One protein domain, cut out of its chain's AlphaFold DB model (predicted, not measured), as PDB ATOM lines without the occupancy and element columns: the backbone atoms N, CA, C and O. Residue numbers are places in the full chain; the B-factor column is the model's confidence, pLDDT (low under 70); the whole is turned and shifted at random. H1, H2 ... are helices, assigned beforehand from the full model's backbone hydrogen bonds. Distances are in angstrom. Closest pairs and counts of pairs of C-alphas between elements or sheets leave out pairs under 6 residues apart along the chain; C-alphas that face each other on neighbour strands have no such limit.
ATOM      1  N   LEU A  12      43.560 -32.275  -9.725       34.72
ATOM      2  CA  LEU A  12      43.049 -30.915  -9.902       34.72
ATOM      3  C   LEU A  12      42.276 -30.861 -11.226       34.72
ATOM      4  O   LEU A  12      42.868 -30.823 -12.304       34.72
ATOM      5  N   ALA A  13      40.946 -30.884 -11.147       32.75
ATOM      6  CA  ALA A  13      40.082 -30.649 -12.293       32.75
ATOM      7  C   ALA A  13      40.258 -29.191 -12.749       32.75
ATOM      8  O   ALA A  13      39.670 -28.268 -12.189       32.75
ATOM      9  N   ILE A  14      41.103 -28.972 -13.759       36.44
ATOM     10  CA  ILE A  14      41.157 -27.694 -14.468       36.44
ATOM     11  C   ILE A  14      39.804 -27.530 -15.164       36.44
ATOM     12  O   ILE A  14      39.423 -28.347 -16.001       36.44
ATOM     13  N   SER A  15      39.063 -26.491 -14.783       41.88
ATOM     14  CA  SER A  15      37.714 -26.238 -15.286       41.88
ATOM     15  C   SER A  15      37.713 -26.135 -16.830       41.88
ATOM     16  O   SER A  15      38.488 -25.343 -17.382       41.88
ATOM     17  N   PRO A  16      36.867 -26.896 -17.557       46.50
ATOM     18  CA  PRO A  16      36.873 -26.984 -19.028       46.50
ATOM     19  C   PRO A  16      36.577 -25.655 -19.751       46.50
ATOM     20  O   PRO A  16      36.806 -25.536 -20.955       46.50
ATOM     21  N   ILE A  17      36.130 -24.636 -19.015       47.50
ATOM     22  CA  ILE A  17      35.836 -23.284 -19.507       47.50
ATOM     23  C   ILE A  17      37.120 -22.551 -19.948       47.50
ATOM     24  O   ILE A  17      37.115 -21.827 -20.944       47.50
ATOM     25  N   TYR A  18      38.256 -22.780 -19.280       45.88
ATOM     26  CA  TYR A  18      39.517 -22.122 -19.655       45.88
ATOM     27  C   TYR A  18      40.105 -22.689 -20.948       45.88
ATOM     28  O   TYR A  18      40.610 -21.941 -21.778       45.88
ATOM     29  N   ALA A  19      39.998 -24.002 -21.171       53.59
ATOM     30  CA  ALA A  19      40.480 -24.628 -22.404       53.59
ATOM     31  C   ALA A  19      39.668 -24.200 -23.639       53.59
ATOM     32  O   ALA A  19      40.172 -24.244 -24.765       53.59
ATOM     33  N   SER A  20      38.415 -23.785 -23.441       55.22
ATOM     34  CA  SER A  20      37.509 -23.419 -24.520       55.22
ATOM     35  C   SER A  20      37.674 -21.950 -24.935       55.22
ATOM     36  O   SER A  20      37.825 -21.701 -26.131       55.22
ATOM     37  N   ALA A  21      37.792 -20.999 -23.993       57.31
ATOM     38  CA  ALA A  21      38.008 -19.558 -24.260       57.31
ATOM     39  C   ALA A  21      39.240 -19.273 -25.146       57.31
ATOM     40  O   ALA A  21      39.273 -18.347 -25.966       57.31
ATOM     41  N   ASN A  22      40.228 -20.153 -25.043       67.44
ATOM     42  CA  ASN A  22      41.466 -20.149 -25.811       67.44
ATOM     43  C   ASN A  22      41.238 -20.396 -27.314       67.44
ATOM     44  O   ASN A  22      41.968 -19.869 -28.158       67.44
ATOM     45  N   LYS A  23      40.188 -21.147 -27.673       79.00
ATOM     46  CA  LYS A  23      39.858 -21.471 -29.069       79.00
ATOM     47  C   LYS A  23      39.341 -20.257 -29.839       79.00
ATOM     48  O   LYS A  23      39.676 -20.116 -31.010       79.00
ATOM     49  N   CYS A  24      38.600 -19.352 -29.194       85.06
ATOM     50  CA  CYS A  24      38.119 -18.141 -29.871       85.06
ATOM     51  C   CYS A  24      39.239 -17.135 -30.090       85.06
ATOM     52  O   CYS A  24      39.315 -16.520 -31.150       85.06
ATOM     53  N   SER A  25      40.163 -17.023 -29.136       86.19
ATOM     54  CA  SER A  25      41.342 -16.167 -29.301       86.19
ATOM     55  C   SER A  25      42.228 -16.630 -30.459       86.19
ATOM     56  O   SER A  25      42.748 -15.807 -31.207       86.19
ATOM     57  N   ALA A  26      42.321 -17.944 -30.686       85.62
ATOM     58  CA  ALA A  26      43.019 -18.487 -31.846       85.62
ATOM     59  C   ALA A  26      42.379 -18.080 -33.187       85.62
ATOM     60  O   ALA A  26      43.085 -18.026 -34.188       85.62
ATOM     61  N   ILE A  27      41.075 -17.774 -33.237       89.12
ATOM     62  CA  ILE A  27      40.427 -17.266 -34.458       89.12
ATOM     63  C   ILE A  27      40.925 -15.853 -34.774       89.12
ATOM     64  O   ILE A  27      41.292 -15.589 -35.915       89.12
ATOM     65  N   LEU A  28      41.030 -14.984 -33.762       88.56
ATOM     66  CA  LEU A  28      41.580 -13.632 -33.927       88.56
ATOM     67  C   LEU A  28      43.080 -13.646 -34.247       88.56
ATOM     68  O   LEU A  28      43.563 -12.794 -34.983       88.56
ATOM     69  N   ALA A  29      43.824 -14.628 -33.735       86.75
ATOM     70  CA  ALA A  29      45.259 -14.743 -33.984       86.75
ATOM     71  C   ALA A  29      45.610 -15.208 -35.408       86.75
ATOM     72  O   ALA A  29      46.743 -15.016 -35.846       86.75
ATOM     73  N   LYS A  30      44.673 -15.843 -36.131       82.56
ATOM     74  CA  LYS A  30      44.960 -16.462 -37.435       82.56
ATOM     75  C   LYS A  30      45.296 -15.442 -38.518       82.56
ATOM     76  O   LYS A  30      46.142 -15.748 -39.352       82.56
ATOM     77  N   GLN A  31      44.657 -14.270 -38.523       67.75
ATOM     78  CA  GLN A  31      44.840 -13.239 -39.550       67.75
ATOM     79  C   GLN A  31      44.463 -11.847 -39.004       67.75
ATOM     80  O   GLN A  31      43.543 -11.719 -38.201       67.75
ATOM     81  N   GLY A  32      45.159 -10.800 -39.456       72.69
ATOM     82  CA  GLY A  32      44.875  -9.405 -39.092       72.69
ATOM     83  C   GLY A  32      45.660  -8.888 -37.884       72.69
ATOM     84  O   GLY A  32      46.646  -9.485 -37.458       72.69
ATOM     85  N   ALA A  33      45.223  -7.757 -37.332       82.94
ATOM     86  CA  ALA A  33      45.990  -6.970 -36.366       82.94
ATOM     87  C   ALA A  33      46.163  -7.614 -34.971       82.94
ATOM     88  O   ALA A  33      47.064  -7.243 -34.212       82.94
ATOM     89  N   PHE A  34      45.333  -8.606 -34.626       87.25
ATOM     90  CA  PHE A  34      45.383  -9.299 -33.330       87.25
ATOM     91  C   PHE A  34      46.496 -10.343 -33.212       87.25
ATOM     92  O   PHE A  34      46.830 -10.734 -32.091       87.25
ATOM     93  N   ASN A  35      47.116 -10.771 -34.315       83.94
ATOM     94  CA  ASN A  35      48.201 -11.759 -34.289       83.94
ATOM     95  C   ASN A  35      49.420 -11.302 -33.458       83.94
ATOM     96  O   ASN A  35      50.153 -12.122 -32.913       83.94
ATOM     97  N   THR A  36      49.612  -9.990 -33.309       80.75
ATOM     98  CA  THR A  36      50.670  -9.404 -32.474       80.75
ATOM     99  C   THR A  36      50.271  -9.261 -30.999       80.75
ATOM    100  O   THR A  36      51.141  -9.101 -30.133       80.75
ATOM    101  N   LEU A  37      48.967  -9.265 -30.691       83.00
ATOM    102  CA  LEU A  37      48.403  -9.117 -29.339       83.00
ATOM    103  C   LEU A  37      48.214 -10.468 -28.655       83.00
ATOM    104  O   LEU A  37      48.575 -10.632 -27.490       83.00
ATOM    105  N   VAL A  38      47.664 -11.436 -29.383       81.06
ATOM    106  CA  VAL A  38      47.286 -12.748 -28.859       81.06
ATOM    107  C   VAL A  38      48.498 -13.676 -28.915       81.06
ATOM    108  O   VAL A  38      48.688 -14.427 -29.867       81.06
ATOM    109  N   LYS A  39      49.353 -13.599 -27.893       75.62
ATOM    110  CA  LYS A  39      50.581 -14.407 -27.779       75.62
ATOM    111  C   LYS A  39      50.363 -15.712 -27.030       75.62
ATOM    112  O   LYS A  39      51.014 -16.712 -27.321       75.62
ATOM    113  N   TYR A  40      49.471 -15.697 -26.048       72.31
ATOM    114  CA  TYR A  40      49.259 -16.826 -25.155       72.31
ATOM    115  C   TYR A  40      47.904 -17.436 -25.434       72.31
ATOM    116  O   TYR A  40      46.873 -16.781 -25.284       72.31
ATOM    117  N   SER A  41      47.903 -18.713 -25.808       67.12
ATOM    118  CA  SER A  41      46.656 -19.440 -25.997       67.12
ATOM    119  C   SER A  41      45.860 -19.503 -24.702       67.12
ATOM    120  O   SER A  41      44.655 -19.465 -24.806       67.12
ATOM    121  N   SER A  42      46.493 -19.503 -23.521       64.56
ATOM    122  CA  SER A  42      45.861 -19.623 -22.195       64.56
ATOM    123  C   SER A  42      45.070 -18.404 -21.693       64.56
ATOM    124  O   SER A  42      44.550 -18.447 -20.578       64.56
ATOM    125  N   ARG A  43      45.001 -17.308 -22.458       72.25
ATOM    126  CA  ARG A  43      44.315 -16.066 -22.063       72.25
ATOM    127  C   ARG A  43      43.352 -15.608 -23.154       72.25
ATOM    128  O   ARG A  43      43.634 -15.749 -24.343       72.25
ATOM    129  N   THR A  44      42.247 -14.974 -22.762       82.75
ATOM    130  CA  THR A  44      41.322 -14.356 -23.723       82.75
ATOM    131  C   THR A  44      41.997 -13.203 -24.469       82.75
ATOM    132  O   THR A  44      42.901 -12.547 -23.946       82.75
ATOM    133  N   SER A  45      41.561 -12.942 -25.700       86.88
ATOM    134  CA  SER A  45      42.078 -11.820 -26.500       86.88
ATOM    135  C   SER A  45      41.781 -10.471 -25.845       86.88
ATOM    136  O   SER A  45      42.604  -9.563 -25.911       86.88
ATOM    137  N   GLU A  46      40.651 -10.367 -25.143       88.31
ATOM    138  CA  GLU A  46      40.285  -9.198 -24.342       88.31
ATOM    139  C   GLU A  46      41.297  -8.954 -23.215       88.31
ATOM    140  O   GLU A  46      41.874  -7.870 -23.139       88.31
ATOM    141  N   ASN A  47      41.608  -9.978 -22.407       81.12
ATOM    142  CA  ASN A  47      42.595  -9.862 -21.330       81.12
ATOM    143  C   ASN A  47      43.983  -9.514 -21.874       81.12
ATOM    144  O   ASN A  47      44.682  -8.694 -21.295       81.12
ATOM    145  N   GLN A  48      44.393 -10.115 -22.991       88.88
ATOM    146  CA  GLN A  48      45.692  -9.806 -23.599       88.88
ATOM    147  C   GLN A  48      45.753  -8.376 -24.140       88.88
ATOM    148  O   GLN A  48      46.782  -7.718 -23.997       88.88
ATOM    149  N   THR A  49      44.650  -7.876 -24.700       91.31
ATOM    150  CA  THR A  49      44.542  -6.479 -25.144       91.31
ATOM    151  C   THR A  49      44.593  -5.531 -23.947       91.31
ATOM    152  O   THR A  49      45.351  -4.566 -23.969       91.31
ATOM    153  N   TYR A  50      43.869  -5.837 -22.869       89.69
ATOM    154  CA  TYR A  50      43.892  -5.066 -21.626       89.69
ATOM    155  C   TYR A  50      45.293  -5.016 -20.985       89.69
ATOM    156  O   TYR A  50      45.791  -3.936 -20.673       89.69
ATOM    157  N   GLU A  51      45.980  -6.158 -20.856       84.62
ATOM    158  CA  GLU A  51      47.349  -6.212 -20.317       84.62
ATOM    159  C   GLU A  51      48.359  -5.459 -21.191       84.62
ATOM    160  O   GLU A  51      49.280  -4.820 -20.681       84.62
ATOM    161  N   TRP A  52      48.186  -5.498 -22.513       92.69
ATOM    162  CA  TRP A  52      48.996  -4.698 -23.424       92.69
ATOM    163  C   TRP A  52      48.774  -3.196 -23.197       92.69
ATOM    164  O   TRP A  52      49.747  -2.457 -23.037       92.69
ATOM    165  N   LEU A  53      47.520  -2.749 -23.082       93.19
ATOM    166  CA  LEU A  53      47.180  -1.344 -22.831       93.19
ATOM    167  C   LEU A  53      47.781  -0.798 -21.521       93.19
ATOM    168  O   LEU A  53      48.139   0.380 -21.458       93.19
ATOM    169  N   LYS A  54      47.984  -1.641 -20.499       87.62
ATOM    170  CA  LYS A  54      48.636  -1.230 -19.239       87.62
ATOM    171  C   LYS A  54      50.055  -0.690 -19.420       87.62
ATOM    172  O   LYS A  54      50.504   0.109 -18.608       87.62
ATOM    173  N   THR A  55      50.775  -1.143 -20.443       90.81
ATOM    174  CA  THR A  55      52.223  -0.889 -20.576       90.81
ATOM    175  C   THR A  55      52.639  -0.367 -21.945       90.81
ATOM    176  O   THR A  55      53.802  -0.017 -22.139       90.81
ATOM    177  N   VAL A  56      51.710  -0.297 -22.900       94.25
ATOM    178  CA  VAL A  56      51.998   0.135 -24.265       94.25
ATOM    179  C   VAL A  56      52.558   1.564 -24.306       94.25
ATOM    180  O   VAL A  56      52.111   2.454 -23.577       94.25
ATOM    181  N   THR A  57      53.551   1.769 -25.174       95.19
ATOM    182  CA  THR A  57      54.122   3.075 -25.526       95.19
ATOM    183  C   THR A  57      53.502   3.593 -26.819       95.19
ATOM    184  O   THR A  57      53.003   2.808 -27.624       95.19
ATOM    185  N   TRP A  58      53.593   4.900 -27.074       95.56
ATOM    186  CA  TRP A  58      53.062   5.488 -28.307       95.56
ATOM    187  C   TRP A  58      53.606   4.812 -29.573       95.56
ATOM    188  O   TRP A  58      52.839   4.456 -30.462       95.56
ATOM    189  N   GLN A  59      54.919   4.564 -29.640       96.12
ATOM    190  CA  GLN A  59      55.546   3.925 -30.803       96.12
ATOM    191  C   GLN A  59      54.978   2.528 -31.075       96.12
ATOM    192  O   GLN A  59      54.662   2.200 -32.219       96.12
ATOM    193  N   GLU A  60      54.818   1.708 -30.033       94.06
ATOM    194  CA  GLU A  60      54.252   0.364 -30.173       94.06
ATOM    195  C   GLU A  60      52.753   0.415 -30.497       94.06
ATOM    196  O   GLU A  60      52.277  -0.370 -31.319       94.06
ATOM    197  N   PHE A  61      52.009   1.350 -29.897       94.62
ATOM    198  CA  PHE A  61      50.594   1.568 -30.195       94.62
ATOM    199  C   PHE A  61      50.390   1.940 -31.666       94.62
ATOM    200  O   PHE A  61      49.654   1.258 -32.384       94.62
ATOM    201  N   LYS A  62      51.117   2.958 -32.136       94.69
ATOM    202  CA  LYS A  62      51.054   3.459 -33.509       94.69
ATOM    203  C   LYS A  62      51.451   2.391 -34.522       94.69
ATOM    204  O   LYS A  62      50.723   2.160 -35.481       94.69
ATOM    205  N   LYS A  63      52.529   1.647 -34.257       93.44
ATOM    206  CA  LYS A  63      52.952   0.517 -35.097       93.44
ATOM    207  C   LYS A  63      51.832  -0.505 -35.308       93.44
ATOM    208  O   LYS A  63      51.663  -1.014 -36.414       93.44
ATOM    209  N   ARG A  64      51.060  -0.828 -34.265       92.38
ATOM    210  CA  ARG A  64      49.937  -1.772 -34.385       92.38
ATOM    211  C   ARG A  64      48.730  -1.153 -35.069       92.38
ATOM    212  O   ARG A  64      48.073  -1.832 -35.851       92.38
ATOM    213  N   GLN A  65      48.463   0.121 -34.810       92.06
ATOM    214  CA  GLN A  65      47.421   0.875 -35.496       92.06
ATOM    215  C   GLN A  65      47.669   0.928 -37.012       92.06
ATOM    216  O   GLN A  65      46.739   0.747 -37.802       92.06
ATOM    217  N   ASP A  66      48.924   1.102 -37.418       91.12
ATOM    218  CA  ASP A  66      49.353   1.081 -38.819       91.12
ATOM    219  C   ASP A  66      49.271  -0.330 -39.421       91.12
ATOM    220  O   ASP A  66      48.972  -0.486 -40.601       91.12
ATOM    221  N   ALA A  67      49.421  -1.369 -38.594       90.38
ATOM    222  CA  ALA A  67      49.146  -2.761 -38.960       90.38
ATOM    223  C   ALA A  67      47.641  -3.122 -38.965       90.38
ATOM    224  O   ALA A  67      47.291  -4.300 -39.066       90.38
ATOM    225  N   GLY A  68      46.749  -2.132 -38.852       91.00
ATOM    226  CA  GLY A  68      45.296  -2.305 -38.948       91.00
ATOM    227  C   GLY A  68      44.577  -2.513 -37.616       91.00
ATOM    228  O   GLY A  68      43.383  -2.802 -37.616       91.00
ATOM    229  N   LEU A  69      45.260  -2.372 -36.474       92.19
ATOM    230  CA  LEU A  69      44.605  -2.432 -35.169       92.19
ATOM    231  C   LEU A  69      43.759  -1.170 -34.945       92.19
ATOM    232  O   LEU A  69      44.216  -0.045 -35.150       92.19
ATOM    233  N   ARG A  70      42.522  -1.355 -34.499       92.56
ATOM    234  CA  ARG A  70      41.572  -0.296 -34.153       92.56
ATOM    235  C   ARG A  70      40.961  -0.627 -32.793       92.56
ATOM    236  O   ARG A  70      39.854  -1.150 -32.701       92.56
ATOM    237  N   VAL A  71      41.728  -0.388 -31.732       90.81
ATOM    238  CA  VAL A  71      41.352  -0.736 -30.351       90.81
ATOM    239  C   VAL A  71      40.676   0.440 -29.679       90.81
ATOM    240  O   VAL A  71      41.276   1.500 -29.589       90.81
ATOM    241  N   MET A  72      39.470   0.238 -29.152       90.31
ATOM    242  CA  MET A  72      38.878   1.212 -28.238       90.31
ATOM    243  C   MET A  72      39.670   1.258 -26.928       90.31
ATOM    244  O   MET A  72      40.123   0.226 -26.439       90.31
ATOM    245  N   LEU A  73      39.820   2.436 -26.330       91.50
ATOM    246  CA  LEU A  73      40.499   2.590 -25.041       91.50
ATOM    247  C   LEU A  73      39.459   2.571 -23.904       91.50
ATOM    248  O   LEU A  73      38.717   3.543 -23.759       91.50
ATOM    249  N   PRO A  74      39.365   1.489 -23.102       88.25
ATOM    250  CA  PRO A  74      38.332   1.336 -22.079       88.25
ATOM    251  C   PRO A  74      38.661   2.192 -20.847       88.25
ATOM    252  O   PRO A  74      39.304   1.737 -19.900       88.25
ATOM    253  N   MET A  75      38.242   3.457 -20.863       86.12
ATOM    254  CA  MET A  75      38.456   4.411 -19.772       86.12
ATOM    255  C   MET A  75      37.155   5.084 -19.352       86.12
ATOM    256  O   MET A  75      36.252   5.292 -20.164       86.12
ATOM    257  N   ASP A  76      37.079   5.469 -18.083       78.62
ATOM    258  CA  ASP A  76      35.968   6.271 -17.573       78.62
ATOM    259  C   ASP A  76      36.193   7.751 -17.872       78.62
ATOM    260  O   ASP A  76      37.271   8.277 -17.598       78.62
ATOM    261  N   GLY A  77      35.177   8.443 -18.396       75.69
ATOM    262  CA  GLY A  77      35.175   9.904 -18.562       75.69
ATOM    263  C   GLY A  77      35.982  10.453 -19.744       75.69
ATOM    264  O   GLY A  77      36.324  11.634 -19.722       75.69
ATOM    265  N   LEU A  78      36.297   9.633 -20.751       73.06
ATOM    266  CA  LEU A  78      36.819  10.094 -22.042       73.06
ATOM    267  C   LEU A  78      35.788   9.833 -23.155       73.06
ATOM    268  O   LEU A  78      35.049   8.849 -23.055       73.06
ATOM    269  N   PRO A  79      35.689  10.699 -24.184       64.12
ATOM    270  CA  PRO A  79      34.762  10.496 -25.294       64.12
ATOM    271  C   PRO A  79      34.999   9.132 -25.948       64.12
ATOM    272  O   PRO A  79      36.104   8.818 -26.382       64.12
ATOM    273  N   VAL A  80      33.950   8.311 -25.983       59.22
ATOM    274  CA  VAL A  80      34.004   6.883 -26.350       59.22
ATOM    275  C   VAL A  80      33.983   6.673 -27.878       59.22
ATOM    276  O   VAL A  80      34.043   5.544 -28.353       59.22
ATOM    277  N   ASP A  81      33.933   7.753 -28.660       59.41
ATOM    278  CA  ASP A  81      33.652   7.735 -30.104       59.41
ATOM    279  C   ASP A  81      34.892   7.992 -30.971       59.41
ATOM    280  O   ASP A  81      34.868   8.739 -31.946       59.41
ATOM    281  N   LEU A  82      36.001   7.345 -30.621       64.56
ATOM    282  CA  LEU A  82      37.154   7.267 -31.512       64.56
ATOM    283  C   LEU A  82      37.074   5.941 -32.270       64.56
ATOM    284  O   LEU A  82      36.879   4.882 -31.673       64.56
ATOM    285  N   ASP A  83      37.223   5.995 -33.591       75.50
ATOM    286  CA  ASP A  83      37.142   4.880 -34.552       75.50
ATOM    287  C   ASP A  83      38.255   3.817 -34.380       75.50
ATOM    288  O   ASP A  83      38.531   3.008 -35.268       75.50
ATOM    289  N   GLY A  84      38.915   3.815 -33.219       77.00
ATOM    290  CA  GLY A  84      40.106   3.044 -32.910       77.00
ATOM    291  C   GLY A  84      41.383   3.659 -33.482       77.00
ATOM    292  O   GLY A  84      42.436   3.021 -33.390       77.00
ATOM    293  N   SER A  85      41.315   4.856 -34.078       82.81
ATOM    294  CA  SER A  85      42.478   5.643 -34.464       82.81
ATOM    295  C   SER A  85      42.707   6.800 -33.487       82.81
ATOM    296  O   SER A  85      41.778   7.503 -33.115       82.81
ATOM    297  N   TYR A  86      43.950   6.951 -33.027       90.25
ATOM    298  CA  TYR A  86      44.331   7.975 -32.058       90.25
ATOM    299  C   TYR A  86      45.507   8.776 -32.600       90.25
ATOM    300  O   TYR A  86      46.421   8.223 -33.220       90.25
ATOM    301  N   THR A  87      45.480  10.077 -32.363       92.50
ATOM    302  CA  THR A  87      46.631  10.971 -32.463       92.50
ATOM    303  C   THR A  87      47.579  10.750 -31.281       92.50
ATOM    304  O   THR A  87      47.234  10.109 -30.284       92.50
ATOM    305  N   HIS A  88      48.800  11.284 -31.379       94.38
ATOM    306  CA  HIS A  88      49.769  11.194 -30.285       94.38
ATOM    307  C   HIS A  88      49.239  11.872 -29.016       94.38
ATOM    308  O   HIS A  88      49.378  11.327 -27.928       94.38
ATOM    309  N   GLU A  89      48.578  13.022 -29.163       93.69
ATOM    310  CA  GLU A  89      47.991  13.768 -28.049       93.69
ATOM    311  C   GLU A  89      46.880  12.976 -27.343       93.69
ATOM    312  O   GLU A  89      46.889  12.849 -26.120       93.69
ATOM    313  N   GLU A  90      45.968  12.356 -28.096       92.38
ATOM    314  CA  GLU A  90      44.911  11.512 -27.520       92.38
ATOM    315  C   GLU A  90      45.480  10.287 -26.794       92.38
ATOM    316  O   GLU A  90      44.985   9.908 -25.729       92.38
ATOM    317  N   PHE A  91      46.545   9.683 -27.328       93.50
ATOM    318  CA  PHE A  91      47.228   8.585 -26.651       93.50
ATOM    319  C   PHE A  91      47.943   9.039 -25.373       93.50
ATOM    320  O   PHE A  91      47.936   8.319 -24.377       93.50
ATOM    321  N   GLU A  92      48.547  10.224 -25.363       93.31
ATOM    322  CA  GLU A  92      49.170  10.781 -24.160       93.31
ATOM    323  C   GLU A  92      48.123  11.089 -23.079       93.31
ATOM    324  O   GLU A  92      48.349  10.776 -21.907       93.31
ATOM    325  N   ASN A  93      46.939  11.571 -23.466       91.19
ATOM    326  CA  ASN A  93      45.797  11.725 -22.561       91.19
ATOM    327  C   ASN A  93      45.334  10.371 -21.996       91.19
ATOM    328  O   ASN A  93      45.096  10.247 -20.792       91.19
ATOM    329  N   PHE A  94      45.276   9.329 -22.833       92.50
ATOM    330  CA  PHE A  94      45.057   7.953 -22.376       92.50
ATOM    331  C   PHE A  94      46.127   7.502 -21.383       92.50
ATOM    332  O   PHE A  94      45.795   6.942 -20.338       92.50
ATOM    333  N   ARG A  95      47.404   7.754 -21.679       93.12
ATOM    334  CA  ARG A  95      48.527   7.346 -20.836       93.12
ATOM    335  C   ARG A  95      48.413   7.973 -19.451       93.12
ATOM    336  O   ARG A  95      48.499   7.259 -18.457       93.12
ATOM    337  N   GLN A  96      48.132   9.273 -19.386       90.69
ATOM    338  CA  GLN A  96      47.913   9.979 -18.124       90.69
ATOM    339  C   GLN A  96      46.721   9.409 -17.348       90.69
ATOM    340  O   GLN A  96      46.843   9.138 -16.156       90.69
ATOM    341  N   ALA A  97      45.582   9.173 -18.005       86.44
ATOM    342  CA  ALA A  97      44.403   8.608 -17.352       86.44
ATOM    343  C   ALA A  97      44.647   7.171 -16.849       86.44
ATOM    344  O   ALA A  97      44.254   6.822 -15.735       86.44
ATOM    345  N   ARG A  98      45.350   6.343 -17.628       90.88
ATOM    346  CA  ARG A  98      45.807   5.009 -17.218       90.88
ATOM    347  C   ARG A  98      46.709   5.083 -15.990       90.88
ATOM    348  O   ARG A  98      46.505   4.310 -15.057       90.88
ATOM    349  N   ASP A  99      47.675   5.995 -15.983       85.19
ATOM    350  CA  ASP A  99      48.630   6.161 -14.881       85.19
ATOM    351  C   ASP A  99      47.936   6.697 -13.610       85.19
ATOM    352  O   ASP A  99      48.365   6.407 -12.496       85.19
ATOM    353  N   GLN A 100      46.796   7.379 -13.768       84.69
ATOM    354  CA  GLN A 100      45.861   7.740 -12.693       84.69
ATOM    355  C   GLN A 100      44.927   6.587 -12.270       84.69
ATOM    356  O   GLN A 100      44.034   6.788 -11.448       84.69
ATOM    357  N   GLY A 101      45.081   5.384 -12.832       80.88
ATOM    358  CA  GLY A 101      44.268   4.213 -12.494       80.88
ATOM    359  C   GLY A 101      42.880   4.176 -13.142       80.88
ATOM    360  O   GLY A 101      42.049   3.376 -12.724       80.88
ATOM    361  N   ARG A 102      42.613   4.997 -14.168       86.00
ATOM    362  CA  ARG A 102      41.300   5.073 -14.851       86.00
ATOM    363  C   ARG A 102      41.117   4.052 -15.980       86.00
ATOM    364  O   ARG A 102      40.094   4.066 -16.661       86.00
ATOM    365  N   LEU A 103      42.111   3.192 -16.218       87.81
ATOM    366  CA  LEU A 103      42.011   2.105 -17.191       87.81
ATOM    367  C   LEU A 103      41.148   0.974 -16.617       87.81
ATOM    368  O   LEU A 103      41.561   0.293 -15.675       87.81
ATOM    369  N   ARG A 104      39.993   0.721 -17.231       87.12
ATOM    370  CA  ARG A 104      39.092  -0.381 -16.871       87.12
ATOM    371  C   ARG A 104      39.151  -1.506 -17.900       87.12
ATOM    372  O   ARG A 104      39.789  -1.395 -18.945       87.12
ATOM    373  N   ARG A 105      38.504  -2.629 -17.598       83.69
ATOM    374  CA  ARG A 105      38.305  -3.711 -18.569       83.69
ATOM    375  C   ARG A 105      37.290  -3.281 -19.640       83.69
ATOM    376  O   ARG A 105      36.484  -2.371 -19.426       83.69
ATOM    377  N   PHE A 106      37.354  -3.926 -20.802       85.31
ATOM    378  CA  PHE A 106      36.400  -3.684 -21.880       85.31
ATOM    379  C   PHE A 106      35.001  -4.139 -21.467       85.31
ATOM    380  O   PHE A 106      34.836  -5.189 -20.847       85.31
ATOM    381  N   THR A 107      33.985  -3.385 -21.871       83.06
ATOM    382  CA  THR A 107      32.642  -3.945 -22.029       83.06
ATOM    383  C   THR A 107      32.598  -4.884 -23.228       83.06
ATOM    384  O   THR A 107      33.407  -4.779 -24.152       83.06
ATOM    385  N   GLU A 108      31.625  -5.798 -23.231       78.81
ATOM    386  CA  GLU A 108      31.416  -6.699 -24.367       78.81
ATOM    387  C   GLU A 108      31.237  -5.905 -25.669       78.81
ATOM    388  O   GLU A 108      31.872  -6.216 -26.672       78.81
ATOM    389  N   ASP A 109      30.446  -4.831 -25.642       82.19
ATOM    390  CA  ASP A 109      30.196  -4.009 -26.826       82.19
ATOM    391  C   ASP A 109      31.459  -3.284 -27.303       82.19
ATOM    392  O   ASP A 109      31.729  -3.254 -28.503       82.19
ATOM    393  N   GLU A 110      32.269  -2.736 -26.393       87.38
ATOM    394  CA  GLU A 110      33.540  -2.089 -26.748       87.38
ATOM    395  C   GLU A 110      34.538  -3.085 -27.347       87.38
ATOM    396  O   GLU A 110      35.200  -2.782 -28.347       87.38
ATOM    397  N   PHE A 111      34.643  -4.289 -26.775       89.31
ATOM    398  CA  PHE A 111      35.543  -5.303 -27.316       89.31
ATOM    399  C   PHE A 111      35.026  -5.858 -28.645       89.31
ATOM    400  O   PHE A 111      35.803  -6.028 -29.583       89.31
ATOM    401  N   GLN A 112      33.716  -6.064 -28.793       87.06
ATOM    402  CA  GLN A 112      33.123  -6.445 -30.074       87.06
ATOM    403  C   GLN A 112      33.340  -5.377 -31.145       87.06
ATOM    404  O   GLN A 112      33.660  -5.730 -32.280       87.06
ATOM    405  N   ARG A 113      33.194  -4.088 -30.814       88.31
ATOM    406  CA  ARG A 113      33.517  -2.987 -31.734       88.31
ATOM    407  C   ARG A 113      34.987  -3.027 -32.128       88.31
ATOM    408  O   ARG A 113      35.267  -3.006 -33.316       88.31
ATOM    409  N   THR A 114      35.881  -3.203 -31.155       90.56
ATOM    410  CA  THR A 114      37.327  -3.369 -31.374       90.56
ATOM    411  C   THR A 114      37.637  -4.536 -32.317       90.56
ATOM    412  O   THR A 114      38.469  -4.420 -33.214       90.56
ATOM    413  N   VAL A 115      36.949  -5.671 -32.169       90.75
ATOM    414  CA  VAL A 115      37.111  -6.815 -33.075       90.75
ATOM    415  C   VAL A 115      36.563  -6.502 -34.470       90.75
ATOM    416  O   VAL A 115      37.239  -6.781 -35.456       90.75
ATOM    417  N   ARG A 116      35.377  -5.890 -34.568       90.69
ATOM    418  CA  ARG A 116      34.737  -5.512 -35.843       90.69
ATOM    419  C   ARG A 116      35.540  -4.483 -36.636       90.69
ATOM    420  O   ARG A 116      35.533  -4.543 -37.857       90.69
ATOM    421  N   SER A 117      36.212  -3.559 -35.955       90.56
ATOM    422  CA  SER A 117      37.048  -2.530 -36.575       90.56
ATOM    423  C   SER A 117      38.446  -3.034 -36.950       90.56
ATOM    424  O   SER A 117      39.081  -2.448 -37.822       90.56
ATOM    425  N   SER A 118      38.933  -4.104 -36.309       91.75
ATOM    426  CA  SER A 118      40.322  -4.580 -36.451       91.75
ATOM    427  C   SER A 118      40.477  -5.895 -37.228       91.75
ATOM    428  O   SER A 118      41.605  -6.333 -37.473       91.75
ATOM    429  N   ALA A 119      39.381  -6.576 -37.567       91.25
ATOM    430  CA  ALA A 119      39.400  -7.881 -38.227       91.25
ATOM    431  C   ALA A 119      38.447  -7.926 -39.430       91.25
ATOM    432  O   ALA A 119      37.488  -7.163 -39.508       91.25
ATOM    433  N   SER A 120      38.704  -8.842 -40.373       92.19
ATOM    434  CA  SER A 120      37.839  -8.998 -41.550       92.19
ATOM    435  C   SER A 120      36.440  -9.502 -41.157       92.19
ATOM    436  O   SER A 120      36.303 -10.195 -40.137       92.19
ATOM    437  N   PRO A 121      35.395  -9.229 -41.961       91.75
ATOM    438  CA  PRO A 121      34.035  -9.703 -41.693       91.75
ATOM    439  C   PRO A 121      33.938 -11.217 -41.444       91.75
ATOM    440  O   PRO A 121      33.159 -11.663 -40.599       91.75
ATOM    441  N   GLU A 122      34.754 -12.021 -42.128       91.75
ATOM    442  CA  GLU A 122      34.816 -13.477 -41.975       91.75
ATOM    443  C   GLU A 122      35.364 -13.872 -40.599       91.75
ATOM    444  O   GLU A 122      34.782 -14.720 -39.920       91.75
ATOM    445  N   ILE A 123      36.445 -13.224 -40.152       89.69
ATOM    446  CA  ILE A 123      37.043 -13.461 -38.830       89.69
ATOM    447  C   ILE A 123      36.070 -13.039 -37.735       89.69
ATOM    448  O   ILE A 123      35.851 -13.799 -36.792       89.69
ATOM    449  N   VAL A 124      35.446 -11.867 -37.872       88.88
ATOM    450  CA  VAL A 124      34.423 -11.367 -36.942       88.88
ATOM    451  C   VAL A 124      33.270 -12.367 -36.829       88.88
ATOM    452  O   VAL A 124      32.813 -12.670 -35.725       88.88
ATOM    453  N   LYS A 125      32.812 -12.917 -37.960       88.81
ATOM    454  CA  LYS A 125      31.731 -13.906 -38.010       88.81
ATOM    455  C   LYS A 125      32.103 -15.197 -37.280       88.81
ATOM    456  O   LYS A 125      31.313 -15.667 -36.457       88.81
ATOM    457  N   GLU A 126      33.275 -15.764 -37.557       89.50
ATOM    458  CA  GLU A 126      33.729 -17.017 -36.939       89.50
ATOM    459  C   GLU A 126      34.089 -16.842 -35.459       89.50
ATOM    460  O   GLU A 126      33.699 -17.660 -34.623       89.50
ATOM    461  N   TRP A 127      34.750 -15.739 -35.105       89.25
ATOM    462  CA  TRP A 127      35.010 -15.381 -33.713       89.25
ATOM    463  C   TRP A 127      33.698 -15.206 -32.949       89.25
ATOM    464  O   TRP A 127      33.532 -15.806 -31.891       89.25
ATOM    465  N   GLY A 128      32.727 -14.489 -33.521       85.94
ATOM    466  CA  GLY A 128      31.405 -14.312 -32.929       85.94
ATOM    467  C   GLY A 128      30.674 -15.638 -32.709       85.94
ATOM    468  O   GLY A 128      30.088 -15.839 -31.650       85.94
ATOM    469  N   LYS A 129      30.735 -16.586 -33.660       86.06
ATOM    470  CA  LYS A 129      30.184 -17.945 -33.464       86.06
ATOM    471  C   LYS A 129      30.871 -18.665 -32.309       86.06
ATOM    472  O   LYS A 129      30.197 -19.289 -31.493       86.06
ATOM    473  N   CYS A 130      32.194 -18.567 -32.242       85.81
ATOM    474  CA  CYS A 130      32.967 -19.194 -31.187       85.81
ATOM    475  C   CYS A 130      32.610 -18.605 -29.818       85.81
ATOM    476  O   CYS A 130      32.223 -19.359 -28.933       85.81
ATOM    477  N   VAL A 131      32.646 -17.281 -29.653       80.31
ATOM    478  CA  VAL A 131      32.295 -16.620 -28.386       80.31
ATOM    479  C   VAL A 131      30.880 -17.000 -27.949       80.31
ATOM    480  O   VAL A 131      30.692 -17.397 -26.801       80.31
ATOM    481  N   ARG A 132      29.919 -17.023 -28.884       76.44
ATOM    482  CA  ARG A 132      28.550 -17.504 -28.627       76.44
ATOM    483  C   ARG A 132      28.493 -18.952 -28.140       76.44
ATOM    484  O   ARG A 132      27.662 -19.269 -27.300       76.44
ATOM    485  N   SER A 133      29.356 -19.833 -28.645       75.25
ATOM    486  CA  SER A 133      29.402 -21.238 -28.212       75.25
ATOM    487  C   SER A 133      30.027 -21.440 -26.826       75.25
ATOM    488  O   SER A 133      29.841 -22.495 -26.224       75.25
ATOM    489  N   LEU A 134      30.784 -20.453 -26.333       67.75
ATOM    490  CA  LEU A 134      31.519 -20.535 -25.069       67.75
ATOM    491  C   LEU A 134      30.871 -19.785 -23.915       67.75
ATOM    492  O   LEU A 134      31.137 -20.113 -22.758       67.75
ATOM    493  N   GLN A 135      30.070 -18.763 -24.209       62.75
ATOM    494  CA  GLN A 135      29.350 -18.023 -23.187       62.75
ATOM    495  C   GLN A 135      28.267 -18.929 -22.590       62.75
ATOM    496  O   GLN A 135      27.177 -19.094 -23.137       62.75
TER     497      GLN A 135
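AT A GLANCE: This is residues 12 to 135 of the 582 residues of an uncharacterized protein of Rubrivivax gelatinosus (strain NBRC 100245 / IL144) (UniProt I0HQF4). At one end of the domain two helices, H1 and H7, lie side by side and run opposite ways; H4 and H5 lie toward the other end, with H3 and H6 in the middle. A long loop, residues 67 to 87, joins H4 to H5. The printed part has 124 residues with seven named helices, H1 to H7 in chain order, and no named strand, so the class is all helix. It is compact, with a radius of gyration of the C-alphas of 14.6 A, and spans 44 by 34 by 23 A.

HOW THE PARTS SIT: Start at H1, residues 16 to 29, which touches H7, residues 121 to 134, at a shallow tilt of 3 degrees, opposite ways; their closest C-alphas, of Cys 24 and Cys 130, are 5.4 A apart. With residues 28 to 29 alone, H1 touches H2, residues 33 to 36, only at the corner; the closest C-alphas, of Ala 29 and Asn 35, are 4.2 A apart. Next find H3, residues 45 to 53, close but not clearly touching H6, residues 108 to 118, and about perpendicular to it at 82 degrees; the closest C-alphas are Glu 46 and Phe 111, 6.8 A. H4, residues 58 to 66, and H5, residues 88 to 99, only just touch, with 3 pairs of C-alphas within 8 A, the closest Trp 58 and Phe 91 at 6.8 A. Every O i to N i+4 pair is within hydrogen-bond range in H3, H4, H5, H6 and H7, and 5 of 10 in H1; H2 is too short for one.

IN THESE COORDINATES: Find C-alpha 16 at (36.873, -26.984, -19.028); from there H1 runs 21.1 A to C-alpha 29. H5 runs 16.2 A and H6 15.2 A. H7 runs 20.0 A, ending at C-alpha 134 (31.519, -20.535, -25.069).

THE WHOLE: The farthest C-alphas, Leu 12 and Glu 89, are 48.5 A apart. The printed part has no cut, and the link from H4 to H5 is long. Look for pLDDT under 70 at residues 12 to 22, 31, 41 to 42, 79 to 82 and 134 to 135.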